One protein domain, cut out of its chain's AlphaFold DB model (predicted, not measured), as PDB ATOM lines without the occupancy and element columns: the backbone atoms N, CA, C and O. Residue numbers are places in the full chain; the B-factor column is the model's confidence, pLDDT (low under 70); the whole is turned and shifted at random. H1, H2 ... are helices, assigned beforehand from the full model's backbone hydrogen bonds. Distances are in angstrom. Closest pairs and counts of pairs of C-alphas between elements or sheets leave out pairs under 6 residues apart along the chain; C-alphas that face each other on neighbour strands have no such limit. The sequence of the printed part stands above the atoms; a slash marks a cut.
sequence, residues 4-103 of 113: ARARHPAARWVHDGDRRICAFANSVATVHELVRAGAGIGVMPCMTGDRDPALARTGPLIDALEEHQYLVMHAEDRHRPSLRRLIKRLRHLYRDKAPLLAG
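AT A GLANCE: This is residues 4 to 103 of the 113 residues of the protein "LysR_substrate domain-containing protein" of Rhodobacteraceae bacterium (UniProt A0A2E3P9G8). A loose head of three short helices, H1, H2 and H3, with loops lies at one end; from it a long open loop runs out to residue 75, and H4 leads back to H5 beside H3. The printed part has 100 residues with five named helices, H1 to H5 in chain order, and no named strand. The class is all helix, though helices hold 41 residues, under half. The whole is loose, radius of gyration of the C-alphas 17.1 A, spanning 51 by 33 by 23 A.

IN THESE COORDINATES: H1, residues 9 to 16, begins at C-alpha 9 (222.329, 184.082, 281.696) and measures 10.4 A. H2 is residues 28 to 36, 12.1 A; H3 is 46 to 49; H4 is 81 to 96, 22.7 A. H5, 98 to 101, ends at C-alpha 101 (209.380, 191.957, 274.470).

HOW THE PARTS SIT: H1 is apart from the other helices. H2 and H3 are close but not clearly touching, closest C-alphas His 32 and Gly 49, 7.2 A. H3 and H5 touch, closest C-alphas Met 47 and Leu 101, 5.5 A. H4 and H5 meet only through their tight link. Every O i to N i+4 pair is within hydrogen-bond range in H1, H2 and H4; H3 and H5 are too short for one.

THE WHOLE: The farthest C-alphas, Arg 20 and Pro 81, are 52.1 A apart. The printed part has no cut. The links H1 to H2 and H3 to H4 are long. Residue 5 alone has pLDDT under 70.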
ATOM      1  N   ALA A   4     234.945 184.990 284.282       73.19
ATOM      2  CA  ALA A   4     234.983 185.044 285.747       73.19
ATOM      3  C   ALA A   4     233.940 186.007 286.353       73.19
ATOM      4  O   ALA A   4     233.670 185.982 287.554       73.19
ATOM      5  N   ARG A   5     233.345 186.880 285.531       69.19
ATOM      6  CA  ARG A   5     232.352 187.888 285.931       69.19
ATOM      7  C   ARG A   5     230.987 187.684 285.266       69.19
ATOM      8  O   ARG A   5     230.093 188.502 285.488       69.19
ATOM      9  N   ALA A   6     230.802 186.606 284.501       72.88
ATOM     10  CA  ALA A   6     229.574 186.286 283.777       72.88
ATOM     11  C   ALA A   6     228.424 185.873 284.714       72.88
ATOM     12  O   ALA A   6     228.156 184.695 284.931       72.88
ATOM     13  N   ARG A   7     227.716 186.863 285.276       75.69
ATOM     14  CA  ARG A   7     226.527 186.625 286.118       75.69
ATOM     15  C   ARG A   7     225.218 186.565 285.328       75.69
ATOM     16  O   ARG A   7     224.269 185.951 285.795       75.69
ATOM     17  N   HIS A   8     225.167 187.189 284.151       84.31
ATOM     18  CA  HIS A   8     223.961 187.232 283.321       84.31
ATOM     19  C   HIS A   8     223.790 185.919 282.528       84.31
ATOM     20  O   HIS A   8     224.774 185.487 281.920       84.31
ATOM     21  N   PRO A   9     222.582 185.317 282.452       88.25
ATOM     22  CA  PRO A   9     222.329 184.082 281.696       88.25
ATOM     23  C   PRO A   9     222.870 184.118 280.260       88.25
ATOM     24  O   PRO A   9     223.629 183.238 279.866       88.25
ATOM     25  N   ALA A  10     222.599 185.200 279.523       89.88
ATOM     26  CA  ALA A  10     223.138 185.418 278.176       89.88
ATOM     27  C   ALA A  10     224.674 185.331 278.083       89.88
ATOM     28  O   ALA A  10     225.202 184.763 277.131       89.88
ATOM     29  N   ALA A  11     225.407 185.865 279.067       89.62
ATOM     30  CA  ALA A  11     226.868 185.799 279.064       89.62
ATOM     31  C   ALA A  11     227.367 184.366 279.289       89.62
ATOM     32  O   ALA A  11     228.316 183.951 278.632       89.62
ATOM     33  N   ARG A  12     226.714 183.605 280.177       89.75
ATOM     34  CA  ARG A  12     227.031 182.187 280.409       89.75
ATOM     35  C   ARG A  12     226.738 181.348 279.171       89.75
ATOM     36  O   ARG A  12     227.614 180.635 278.716       89.75
ATOM     37  N   TRP A  13     225.576 181.546 278.551       92.12
ATOM     38  CA  TRP A  13     225.197 180.847 277.322       92.12
ATOM     39  C   TRP A  13     226.200 181.045 276.175       92.12
ATOM     40  O   TRP A  13     226.480 180.109 275.432       92.12
ATOM     41  N   VAL A  14     226.763 182.253 276.031       91.81
ATOM     42  CA  VAL A  14     227.811 182.516 275.030       91.81
ATOM     43  C   VAL A  14     229.100 181.753 275.351       91.81
ATOM     44  O   VAL A  14     229.713 181.229 274.426       91.81
ATOM     45  N   HIS A  15     229.500 181.689 276.625       90.38
ATOM     46  CA  HIS A  15     230.734 181.020 277.065       90.38
ATOM     47  C   HIS A  15     230.635 179.495 277.084       90.38
ATOM     48  O   HIS A  15     231.626 178.827 276.817       90.38
ATOM     49  N   ASP A  16     229.458 178.953 277.390       91.38
ATOM     50  CA  ASP A  16     229.222 177.506 277.467       91.38
ATOM     51  C   ASP A  16     229.125 176.862 276.068       91.38
ATOM     52  O   ASP A  16     229.172 175.641 275.932       91.38
ATOM     53  N   GLY A  17     228.972 177.670 275.013       87.62
ATOM     54  CA  GLY A  17     228.951 177.201 273.630       87.62
ATOM     55  C   GLY A  17     230.347 177.089 273.013       87.62
ATOM     56  O   GLY A  17     231.229 177.899 273.284       87.62
ATOM     57  N   ASP A  18     230.516 176.150 272.082       88.56
ATOM     58  CA  ASP A  18     231.732 176.028 271.266       88.56
ATOM     59  C   ASP A  18     231.747 177.091 270.149       88.56
ATOM     60  O   ASP A  18     231.391 176.847 268.995       88.56
ATOM     61  N   ARG A  19     232.035 178.342 270.528       88.38
ATOM     62  CA  ARG A  19     232.017 179.513 269.639       88.38
ATOM     63  C   ARG A  19     233.292 180.323 269.813       88.38
ATOM     64  O   ARG A  19     233.749 180.571 270.925       88.38
ATOM     65  N   ARG A  20     233.824 180.855 268.711       92.56
ATOM     66  CA  ARG A  20     234.948 181.797 268.773       92.56
ATOM     67  C   ARG A  20     234.481 183.159 269.291       92.56
ATOM     68  O   ARG A  20     233.725 183.854 268.614       92.56
ATOM     69  N   ILE A  21     234.993 183.573 270.447       93.19
ATOM     70  CA  ILE A  21     234.751 184.908 271.006       93.19
ATOM     71  C   ILE A  21     235.791 185.882 270.444       93.19
ATOM     72  O   ILE A  21     236.987 185.719 270.666       93.19
ATOM     73  N   CYS A  22     235.338 186.901 269.709       93.50
ATOM     74  CA  CYS A  22     236.205 187.925 269.109       93.50
ATOM     75  C   CYS A  22     236.251 189.246 269.894       93.50
ATOM     76  O   CYS A  22     237.171 190.035 269.698       93.50
ATOM     77  N   ALA A  23     235.284 189.495 270.782       92.38
ATOM     78  CA  ALA A  23     235.210 190.710 271.586       92.38
ATOM     79  C   ALA A  23     234.468 190.465 272.906       92.38
ATOM     80  O   ALA A  23     233.578 189.617 272.997       92.38
ATOM     81  N   PHE A  24     234.795 191.259 273.927       91.38
ATOM     82  CA  PHE A  24     234.103 191.254 275.211       91.38
ATOM     83  C   PHE A  24     233.507 192.631 275.499       91.38
ATOM     84  O   PHE A  24     234.200 193.638 275.461       91.38
ATOM     85  N   ALA A  25     232.232 192.652 275.887       91.06
ATOM     86  CA  ALA A  25     231.532 193.853 276.341       91.06
ATOM     87  C   ALA A  25     230.955 193.667 277.752       91.06
ATOM     88  O   ALA A  25     230.676 192.540 278.169       91.06
ATOM     89  N   ASN A  26     230.780 194.755 278.498       89.44
ATOM     90  CA  ASN A  26     230.199 194.754 279.847       89.44
ATOM     91  C   ASN A  26     228.750 195.278 279.891       89.44
ATOM     92  O   ASN A  26     228.157 195.308 280.964       89.44
ATOM     93  N   SER A  27     228.180 195.668 278.748       90.94
ATOM     94  CA  SER A  27     226.799 196.136 278.637       90.94
ATOM     95  C   SER A  27     226.165 195.678 277.323       90.94
ATOM     96  O   SER A  27     226.864 195.485 276.326       90.94
ATOM     97  N   VAL A  28     224.836 195.545 277.309       92.31
ATOM     98  CA  VAL A  28     224.062 195.259 276.088       92.31
ATOM     99  C   VAL A  28     224.263 196.355 275.039       92.31
ATOM    100  O   VAL A  28     224.413 196.040 273.866       92.31
ATOM    101  N   ALA A  29     224.331 197.622 275.457       94.81
ATOM    102  CA  ALA A  29     224.566 198.746 274.553       94.81
ATOM    103  C   ALA A  29     225.918 198.622 273.830       94.81
ATOM    104  O   ALA A  29     226.000 198.826 272.626       94.81
ATOM    105  N   THR A  30     226.975 198.207 274.530       95.69
ATOM    106  CA  THR A  30     228.284 197.981 273.903       95.69
ATOM    107  C   THR A  30     228.272 196.768 272.969       95.69
ATOM    108  O   THR A  30     228.880 196.831 271.907       95.69
ATOM    109  N   VAL A  31     227.574 195.676 273.320       95.56
ATOM    110  CA  VAL A  31     227.391 194.537 272.393       95.56
ATOM    111  C   VAL A  31     226.677 195.001 271.125       95.56
ATOM    112  O   VAL A  31     227.121 194.673 270.031       95.56
ATOM    113  N   HIS A  32     225.608 195.783 271.270       97.25
ATOM    114  CA  HIS A  32     224.837 196.326 270.159       97.25
ATOM    115  C   HIS A  32     225.711 197.134 269.192       97.25
ATOM    116  O   HIS A  32     225.755 196.818 268.006       97.25
ATOM    117  N   GLU A  33     226.481 198.102 269.696       97.25
ATOM    118  CA  GLU A  33     227.356 198.923 268.850       97.25
ATOM    119  C   GLU A  33     228.479 198.113 268.188       97.25
ATOM    120  O   GLU A  33     228.804 198.357 267.029       97.25
ATOM    121  N   LEU A  34     229.043 197.110 268.873       97.19
ATOM    122  CA  LEU A  34     230.047 196.220 268.277       97.19
ATOM    123  C   LEU A  34     229.469 195.411 267.109       97.19
ATOM    124  O   LEU A  34     230.094 195.323 266.053       97.19
ATOM    125  N   VAL A  35     228.279 194.834 267.286       97.06
ATOM    126  CA  VAL A  35     227.593 194.073 266.230       97.06
ATOM    127  C   VAL A  35     227.239 194.995 265.066       97.06
ATOM    128  O   VAL A  35     227.534 194.667 263.918       97.06
ATOM    129  N   ARG A  36     226.696 196.183 265.352       96.62
ATOM    130  CA  ARG A  36     226.367 197.197 264.342       96.62
ATOM    131  C   ARG A  36     227.596 197.675 263.560       96.62
ATOM    132  O   ARG A  36     227.488 197.950 262.371       96.62
ATOM    133  N   ALA A  37     228.762 197.733 264.203       97.00
ATOM    134  CA  ALA A  37     230.039 198.049 263.564       97.00
ATOM    135  C   ALA A  37     230.660 196.868 262.787       97.00
ATOM    136  O   ALA A  37     231.745 197.010 262.227       97.00
ATOM    137  N   GLY A  38     230.004 195.704 262.748       95.88
ATOM    138  CA  GLY A  38     230.465 194.535 261.999       95.88
ATOM    139  C   GLY A  38     231.505 193.678 262.725       95.88
ATOM    140  O   GLY A  38     232.174 192.871 262.085       95.88
ATOM    141  N   ALA A  39     231.649 193.806 264.049       96.00
ATOM    142  CA  ALA A  39     232.604 192.997 264.813       96.00
ATOM    143  C   ALA A  39     232.252 191.494 264.825       96.00
ATOM    144  O   ALA A  39     233.127 190.657 265.042       96.00
ATOM    145  N   GLY A  40     230.980 191.141 264.606       94.50
ATOM    146  CA  GLY A  40     230.500 189.761 264.562       94.50
ATOM    147  C   GLY A  40     229.026 189.632 264.951       94.50
ATOM    148  O   GLY A  40     228.261 190.584 264.839       94.50
ATOM    149  N   ILE A  41     228.640 188.446 265.431       95.06
ATOM    150  CA  ILE A  41     227.289 188.135 265.926       95.06
ATOM    151  C   ILE A  41     227.262 188.295 267.451       95.06
ATOM    152  O   ILE A  41     228.193 187.865 268.134       95.06
ATOM    153  N   GLY A  42     226.193 188.880 267.993       94.56
ATOM    154  CA  GLY A  42     226.025 189.088 269.433       94.56
ATOM    155  C   GLY A  42     224.672 188.615 269.954       94.56
ATOM    156  O   GLY A  42     223.676 188.624 269.237       94.56
ATOM    157  N   VAL A  43     224.644 188.233 271.231       94.38
ATOM    158  CA  VAL A  43     223.417 187.909 271.971       94.38
ATOM    159  C   VAL A  43     222.964 189.146 272.738       94.38
ATOM    160  O   VAL A  43     223.742 189.732 273.492       94.38
ATOM    161  N   MET A  44     221.707 189.545 272.555       93.94
ATOM    162  CA  MET A  44     221.108 190.715 273.203       93.94
ATOM    163  C   MET A  44     219.584 190.553 273.335       93.94
ATOM    164  O   MET A  44     219.011 189.709 272.646       93.94
ATOM    165  N   PRO A  45     218.904 191.353 274.180       94.12
ATOM    166  CA  PRO A  45     217.448 191.352 274.267       94.12
ATOM    167  C   PRO A  45     216.790 191.675 272.922       94.12
ATOM    168  O   PRO A  45     217.208 192.611 272.233       94.12
ATOM    169  N   CYS A  46     215.711 190.955 272.597       93.88
ATOM    170  CA  CYS A  46     214.973 191.117 271.343       93.88
ATOM    171  C   CYS A  46     214.559 192.573 271.110       93.88
ATOM    172  O   CYS A  46     214.852 193.126 270.061       93.88
ATOM    173  N   MET A  47     213.998 193.242 272.125       91.44
ATOM    174  CA  MET A  47     213.568 194.644 272.019       91.44
ATOM    175  C   MET A  47     214.669 195.631 271.597       91.44
ATOM    176  O   MET A  47     214.343 196.701 271.089       91.44
ATOM    177  N   THR A  48     215.944 195.297 271.821       92.81
ATOM    178  CA  THR A  48     217.081 196.127 271.412       92.81
ATOM    179  C   THR A  48     217.486 195.799 269.978       92.81
ATOM    180  O   THR A  48     217.503 196.692 269.141       92.81
ATOM    181  N   GLY A  49     217.752 194.523 269.678       93.94
ATOM    182  CA  GLY A  49     218.226 194.107 268.353       93.94
ATOM    183  C   GLY A  49     217.164 194.221 267.258       93.94
ATOM    184  O   GLY A  49     217.432 194.739 266.181       93.94
ATOM    185  N   ASP A  50     215.925 193.821 267.549       93.75
ATOM    186  CA  ASP A  50     214.806 193.824 266.596       93.75
ATOM    187  C   ASP A  50     214.407 195.210 266.111       93.75
ATOM    188  O   ASP A  50     213.657 195.334 265.142       93.75
ATOM    189  N   ARG A  51     214.804 196.246 266.849       93.25
ATOM    190  CA  ARG A  51     214.424 197.628 266.581       93.25
ATOM    191  C   ARG A  51     215.484 198.406 265.824       93.25
ATOM    192  O   ARG A  51     215.179 199.532 265.428       93.25
ATOM    193  N   ASP A  52     216.652 197.818 265.585       94.94
ATOM    194  CA  ASP A  52     217.689 198.416 264.757       94.94
ATOM    195  C   ASP A  52     217.566 197.920 263.302       94.94
ATOM    196  O   ASP A  52     217.765 196.734 263.036       94.94
ATOM    197  N   PRO A  53     217.251 198.802 262.332       93.75
ATOM    198  CA  PRO A  53     217.159 198.424 260.924       93.75
ATOM    199  C   PRO A  53     218.502 198.010 260.299       93.75
ATOM    200  O   PRO A  53     218.494 197.447 259.207       93.75
ATOM    201  N   ALA A  54     219.639 198.282 260.946       94.44
ATOM    202  CA  ALA A  54     220.959 197.827 260.507       94.44
ATOM    203  C   ALA A  54     221.289 196.400 260.977       94.44
ATOM    204  O   ALA A  54     222.292 195.833 260.544       94.44
ATOM    205  N   LEU A  55     220.471 195.819 261.860       94.75
ATOM    206  CA  LEU A  55     220.672 194.483 262.408       94.75
ATOM    207  C   LEU A  55     219.613 193.512 261.885       94.75
ATOM    208  O   LEU A  55     218.496 193.894 261.548       94.75
ATOM    209  N   ALA A  56     219.962 192.230 261.843       94.00
ATOM    210  CA  ALA A  56     219.036 191.141 261.562       94.00
ATOM    211  C   ALA A  56     219.329 189.972 262.507       94.00
ATOM    212  O   ALA A  56     220.471 189.758 262.920       94.00
ATOM    213  N   ARG A  57     218.294 189.206 262.858       93.25
ATOM    214  CA  ARG A  57     218.459 188.009 263.695       93.25
ATOM    215  C   ARG A  57     219.199 186.924 262.938       93.25
ATOM    216  O   ARG A  57     218.833 186.638 261.819       93.25
ATOM    217  N   THR A  58     220.155 186.239 263.550       91.94
ATOM    218  CA  THR A  58     220.888 185.153 262.871       91.94
ATOM    219  C   THR A  58     220.320 183.757 263.146       91.94
ATOM    220  O   THR A  58     220.905 182.768 262.720       91.94
ATOM    221  N   GLY A  59     219.226 183.649 263.901       90.94
ATOM    222  CA  GLY A  59     218.642 182.372 264.305       90.94
ATOM    223  C   GLY A  59     217.342 182.537 265.099       90.94
ATOM    224  O   GLY A  59     216.861 183.667 265.257       90.94
ATOM    225  N   PRO A  60     216.759 181.423 265.582       91.94
ATOM    226  CA  PRO A  60     215.552 181.448 266.404       91.94
ATOM    227  C   PRO A  60     215.802 182.112 267.767       91.94
ATOM    228  O   PRO A  60     216.942 182.395 268.149       91.94
ATOM    229  N   LEU A  61     214.716 182.344 268.511       93.56
ATOM    230  CA  LEU A  61     214.815 182.699 269.925       93.56
ATOM    231  C   LEU A  61     215.588 181.610 270.678       93.56
ATOM    232  O   LEU A  61     215.521 180.429 270.341       93.56
ATOM    233  N   ILE A  62     216.355 182.027 271.680       94.25
ATOM    234  CA  ILE A  62     217.124 181.115 272.520       94.25
ATOM    235  C   ILE A  62     216.270 180.824 273.752       94.25
ATOM    236  O   ILE A  62     216.247 181.640 274.669       94.25
ATOM    237  N   ASP A  63     215.599 179.671 273.784       92.88
ATOM    238  CA  ASP A  63     214.664 179.302 274.863       92.88
ATOM    239  C   ASP A  63     215.307 179.375 276.258       92.88
ATOM    240  O   ASP A  63     214.703 179.842 277.218       92.88
ATOM    241  N   ALA A  64     216.590 179.007 276.367       92.19
ATOM    242  CA  ALA A  64     217.353 179.088 277.617       92.19
ATOM    243  C   ALA A  64     217.561 180.527 278.143       92.19
ATOM    244  O   ALA A  64     218.029 180.704 279.267       92.19
ATOM    245  N   LEU A  65     217.273 181.542 277.324       93.69
ATOM    246  CA  LEU A  65     217.392 182.965 277.643       93.69
ATOM    247  C   LEU A  65     216.029 183.669 277.705       93.69
ATOM    248  O   LEU A  65     215.984 184.900 277.730       93.69
ATOM    249  N   GLU A  66     214.925 182.919 277.721       92.50
ATOM    250  CA  GLU A  66     213.620 183.488 278.038       92.50
ATOM    251  C   GLU A  66     213.594 183.952 279.503       92.50
ATOM    252  O   GLU A  66     213.945 183.213 280.424       92.50
ATOM    253  N   GLU A  67     213.182 185.202 279.728       87.19
ATOM    254  CA  GLU A  67     213.175 185.819 281.053       87.19
ATOM    255  C   GLU A  67     211.821 186.464 281.371       87.19
ATOM    256  O   GLU A  67     211.261 187.235 280.585       87.19
ATOM    257  N   HIS A  68     211.323 186.219 282.584       88.94
ATOM    258  CA  HIS A  68     210.145 186.903 283.106       88.94
ATOM    259  C   HIS A  68     210.513 188.270 283.692       88.94
ATOM    260  O   HIS A  68     211.381 188.393 284.556       88.94
ATOM    261  N   GLN A  69     209.794 189.306 283.262       88.75
ATOM    262  CA  GLN A  69     209.941 190.659 283.792       88.75
ATOM    263  C   GLN A  69     208.961 190.884 284.948       88.75
ATOM    264  O   GLN A  69     207.745 190.758 284.780       88.75
ATOM    265  N   TYR A  70     209.482 191.258 286.117       91.94
ATOM    266  CA  TYR A  70     208.686 191.478 287.324       91.94
ATOM    267  C   TYR A  70     208.644 192.959 287.700       91.94
ATOM    268  O   TYR A  70     209.674 193.617 287.823       91.94
ATOM    269  N   LEU A  71     207.442 193.479 287.956       92.62
ATOM    270  CA  LEU A  71     207.261 194.790 288.576       92.62
ATOM    271  C   LEU A  71     207.128 194.613 290.094       92.62
ATOM    272  O   LEU A  71     206.060 194.246 290.587       92.62
ATOM    273  N   VAL A  72     208.213 194.876 290.821       94.19
ATOM    274  CA  VAL A  72     208.308 194.672 292.275       94.19
ATOM    275  C   VAL A  72     208.120 195.993 293.018       94.19
ATOM    276  O   VAL A  72     208.596 197.041 292.591       94.19
ATOM    277  N   MET A  73     207.394 195.951 294.132       91.88
ATOM    278  CA  MET A  73     207.100 197.105 294.981       91.88
ATOM    279  C   MET A  73     206.775 196.646 296.400       91.88
ATOM    280  O   MET A  73     206.335 195.510 296.593       91.88
ATOM    281  N   HIS A  74     206.924 197.541 297.377       93.50
ATOM    282  CA  HIS A  74     206.520 197.252 298.748       93.50
ATOM    283  C   HIS A  74     205.002 197.025 298.841       93.50
ATOM    284  O   HIS A  74     204.210 197.698 298.168       93.50
ATOM    285  N   ALA A  75     204.594 196.061 299.672       92.75
ATOM    286  CA  ALA A  75     203.203 195.625 299.779       92.75
ATOM    287  C   ALA A  75     202.261 196.750 300.230       92.75
ATOM    288  O   ALA A  75     201.124 196.804 299.777       92.75
ATOM    289  N   GLU A  76     202.743 197.665 301.067       90.94
ATOM    290  CA  GLU A  76     201.957 198.793 301.576       90.94
ATOM    291  C   GLU A  76     201.904 199.945 300.564       90.94
ATOM    292  O   GLU A  76     200.833 200.469 300.244       90.94
ATOM    293  N   ASP A  77     203.050 200.288 299.969       92.62
ATOM    294  CA  ASP A  77     203.163 201.405 299.030       92.62
ATOM    295  C   ASP A  77     202.334 201.197 297.766       92.62
ATOM    296  O   ASP A  77     201.794 202.155 297.206       92.62
ATOM    297  N   ARG A  78     202.166 199.943 297.327       91.31
ATOM    298  CA  ARG A  78     201.420 199.631 296.102       91.31
ATOM    299  C   ARG A  78     199.995 200.166 296.106       91.31
ATOM    300  O   ARG A  78     199.413 200.272 295.033       91.31
ATOM    301  N   HIS A  79     199.426 200.466 297.274       93.69
ATOM    302  CA  HIS A  79     198.067 200.975 297.427       93.69
ATOM    303  C   HIS A  79     197.970 202.504 297.305       93.69
ATOM    304  O   HIS A  79     196.878 203.020 297.065       93.69
ATOM    305  N   ARG A  80     199.089 203.238 297.380       96.50
ATOM    306  CA  ARG A  80     199.101 204.703 297.263       96.50
ATOM    307  C   ARG A  80     198.575 205.147 295.889       96.50
ATOM    308  O   ARG A  80     199.009 204.595 294.874       96.50
ATOM    309  N   PRO A  81     197.695 206.165 295.798       96.94
ATOM    310  CA  PRO A  81     197.044 206.533 294.534       96.94
ATOM    311  C   PRO A  81     198.001 206.856 293.376       96.94
ATOM    312  O   PRO A  81     197.754 206.457 292.234       96.94
ATOM    313  N   SER A  82     199.109 207.553 293.650       96.00
ATOM    314  CA  SER A  82     200.136 207.876 292.649       96.00
ATOM    315  C   SER A  82     200.835 206.621 292.123       96.00
ATOM    316  O   SER A  82     200.955 206.446 290.908       96.00
ATOM    317  N   LEU A  83     201.207 205.700 293.016       95.88
ATOM    318  CA  LEU A  83     201.831 204.428 292.655       95.88
ATOM    319  C   LEU A  83     200.855 203.518 291.912       95.88
ATOM    320  O   LEU A  83     201.201 203.001 290.856       95.88
ATOM    321  N   ARG A  84     199.595 203.412 292.350       95.69
ATOM    322  CA  ARG A  84     198.540 202.697 291.606       95.69
ATOM    323  C   ARG A  84     198.394 203.196 290.174       95.69
ATOM    324  O   ARG A  84     198.241 202.386 289.257       95.69
ATOM    325  N   ARG A  85     198.461 204.515 289.967       96.94
ATOM    326  CA  ARG A  85     198.393 205.123 288.632       96.94
ATOM    327  C   ARG A  85     199.605 204.747 287.780       96.94
ATOM    328  O   ARG A  85     199.422 204.370 286.622       96.94
ATOM    329  N   LEU A  86     200.811 204.802 288.346       96.31
ATOM    330  CA  LEU A  86     202.040 204.374 287.675       96.31
ATOM    331  C   LEU A  86     201.986 202.886 287.304       96.31
ATOM    332  O   LEU A  86     202.175 202.542 286.144       96.31
ATOM    333  N   ILE A  87     201.632 202.017 288.254       96.00
ATOM    334  CA  ILE A  87     201.503 200.567 288.051       96.00
ATOM    335  C   ILE A  87     200.526 200.265 286.916       96.00
ATOM    336  O   ILE A  87     200.819 199.441 286.053       96.00
ATOM    337  N   LYS A  88     199.368 200.941 286.878       96.12
ATOM    338  CA  LYS A  88     198.389 200.765 285.796       96.12
ATOM    339  C   LYS A  88     198.982 201.134 284.432       96.12
ATOM    340  O   LYS A  88     198.783 200.390 283.476       96.12
ATOM    341  N   ARG A  89     199.717 202.248 284.345       97.50
ATOM    342  CA  ARG A  89     200.374 202.696 283.103       97.50
ATOM    343  C   ARG A  89     201.480 201.741 282.661       97.50
ATOM    344  O   ARG A  89     201.511 201.378 281.493       97.50
ATOM    345  N   LEU A  90     202.326 201.285 283.585       96.75
ATOM    346  CA  LEU A  90     203.380 200.313 283.288       96.75
ATOM    347  C   LEU A  90     202.790 198.984 282.813       96.75
ATOM    348  O   LEU A  90     203.208 198.470 281.785       96.75
ATOM    349  N   ARG A  91     201.758 198.463 283.489       95.94
ATOM    350  CA  ARG A  91     201.063 197.240 283.053       95.94
ATOM    351  C   ARG A  91     200.476 197.371 281.651       95.94
ATOM    352  O   ARG A  91     200.565 196.431 280.871       95.94
ATOM    353  N   HIS A  92     199.869 198.516 281.344       97.31
ATOM    354  CA  HIS A  92     199.340 198.798 280.012       97.31
ATOM    355  C   HIS A  92     200.462 198.816 278.968       97.31
ATOM    356  O   HIS A  92     200.391 198.069 278.001       97.31
ATOM    357  N   LEU A  93     201.537 199.565 279.229       96.38
ATOM    358  CA  LEU A  93     202.696 199.647 278.343       96.38
ATOM    359  C   LEU A  93     203.324 198.271 278.078       96.38
ATOM    360  O   LEU A  93     203.543 197.919 276.926       96.38
ATOM    361  N   TYR A  94     203.589 197.480 279.120       95.69
ATOM    362  CA  TYR A  94     204.201 196.156 278.971       95.69
ATOM    363  C   TYR A  94     203.307 195.188 278.200       95.69
ATOM    364  O   TYR A  94     203.807 194.422 277.385       95.69
ATOM    365  N   ARG A  95     201.989 195.239 278.416       95.31
ATOM    366  CA  ARG A  95     201.035 194.427 277.655       95.31
ATOM    367  C   ARG A  95     201.019 194.829 276.181       95.31
ATOM    368  O   ARG A  95     201.079 193.968 275.316       95.31
ATOM    369  N   ASP A  96     200.971 196.124 275.899       96.25
ATOM    370  CA  ASP A  96     200.925 196.635 274.530       96.25
ATOM    371  C   ASP A  96     202.256 196.400 273.787       96.25
ATOM    372  O   ASP A  96     202.287 196.296 272.563       96.25
ATOM    373  N   LYS A  97     203.369 196.287 274.524       94.12
ATOM    374  CA  LYS A  97     204.694 195.929 273.997       94.12
ATOM    375  C   LYS A  97     205.028 194.444 274.134       94.12
ATOM    376  O   LYS A  97     206.139 194.065 273.779       94.12
ATOM    377  N   ALA A  98     204.096 193.601 274.584       93.81
ATOM    378  CA  ALA A  98     204.359 192.183 274.811       93.81
ATOM    379  C   ALA A  98     204.905 191.463 273.563       93.81
ATOM    380  O   ALA A  98     205.900 190.760 273.720       93.81
ATOM    381  N   PRO A  99     204.389 191.695 272.335       93.94
ATOM    382  CA  PRO A  99     204.965 191.076 271.140       93.94
ATOM    383  C   PRO A  99     206.431 191.462 270.910       93.94
ATOM    384  O   PRO A  99     207.251 190.615 270.576       93.94
ATOM    385  N   LEU A 100     206.802 192.723 271.150       92.31
ATOM    386  CA  LEU A 100     208.191 193.174 271.023       92.31
ATOM    387  C   LEU A 100     209.092 192.542 272.092       92.31
ATOM    388  O   LEU A 100     210.190 192.084 271.788       92.31
ATOM    389  N   LEU A 101     208.631 192.522 273.344       92.25
ATOM    390  CA  LEU A 101     209.380 191.957 274.470       92.25
ATOM    391  C   LEU A 101     209.574 190.442 274.321       92.25
ATOM    392  O   LEU A 101     210.651 189.941 274.623       92.25
ATOM    393  N   ALA A 102     208.567 189.742 273.796       92.62
ATOM    394  CA  ALA A 102     208.609 188.315 273.483       92.62
ATOM    395  C   ALA A 102     209.346 188.000 272.167       92.62
ATOM    396  O   ALA A 102     209.373 186.851 271.734       92.62
ATOM    397  N   GLY A 103     209.905 189.006 271.486       93.00
ATOM    398  CA  GLY A 103     210.637 188.805 270.241       93.00
ATOM    399  C   GLY A 103     209.774 188.319 269.071       93.00
ATOM    400  O   GLY A 103     210.271 187.609 268.198       93.00
TER     401      GLY A 103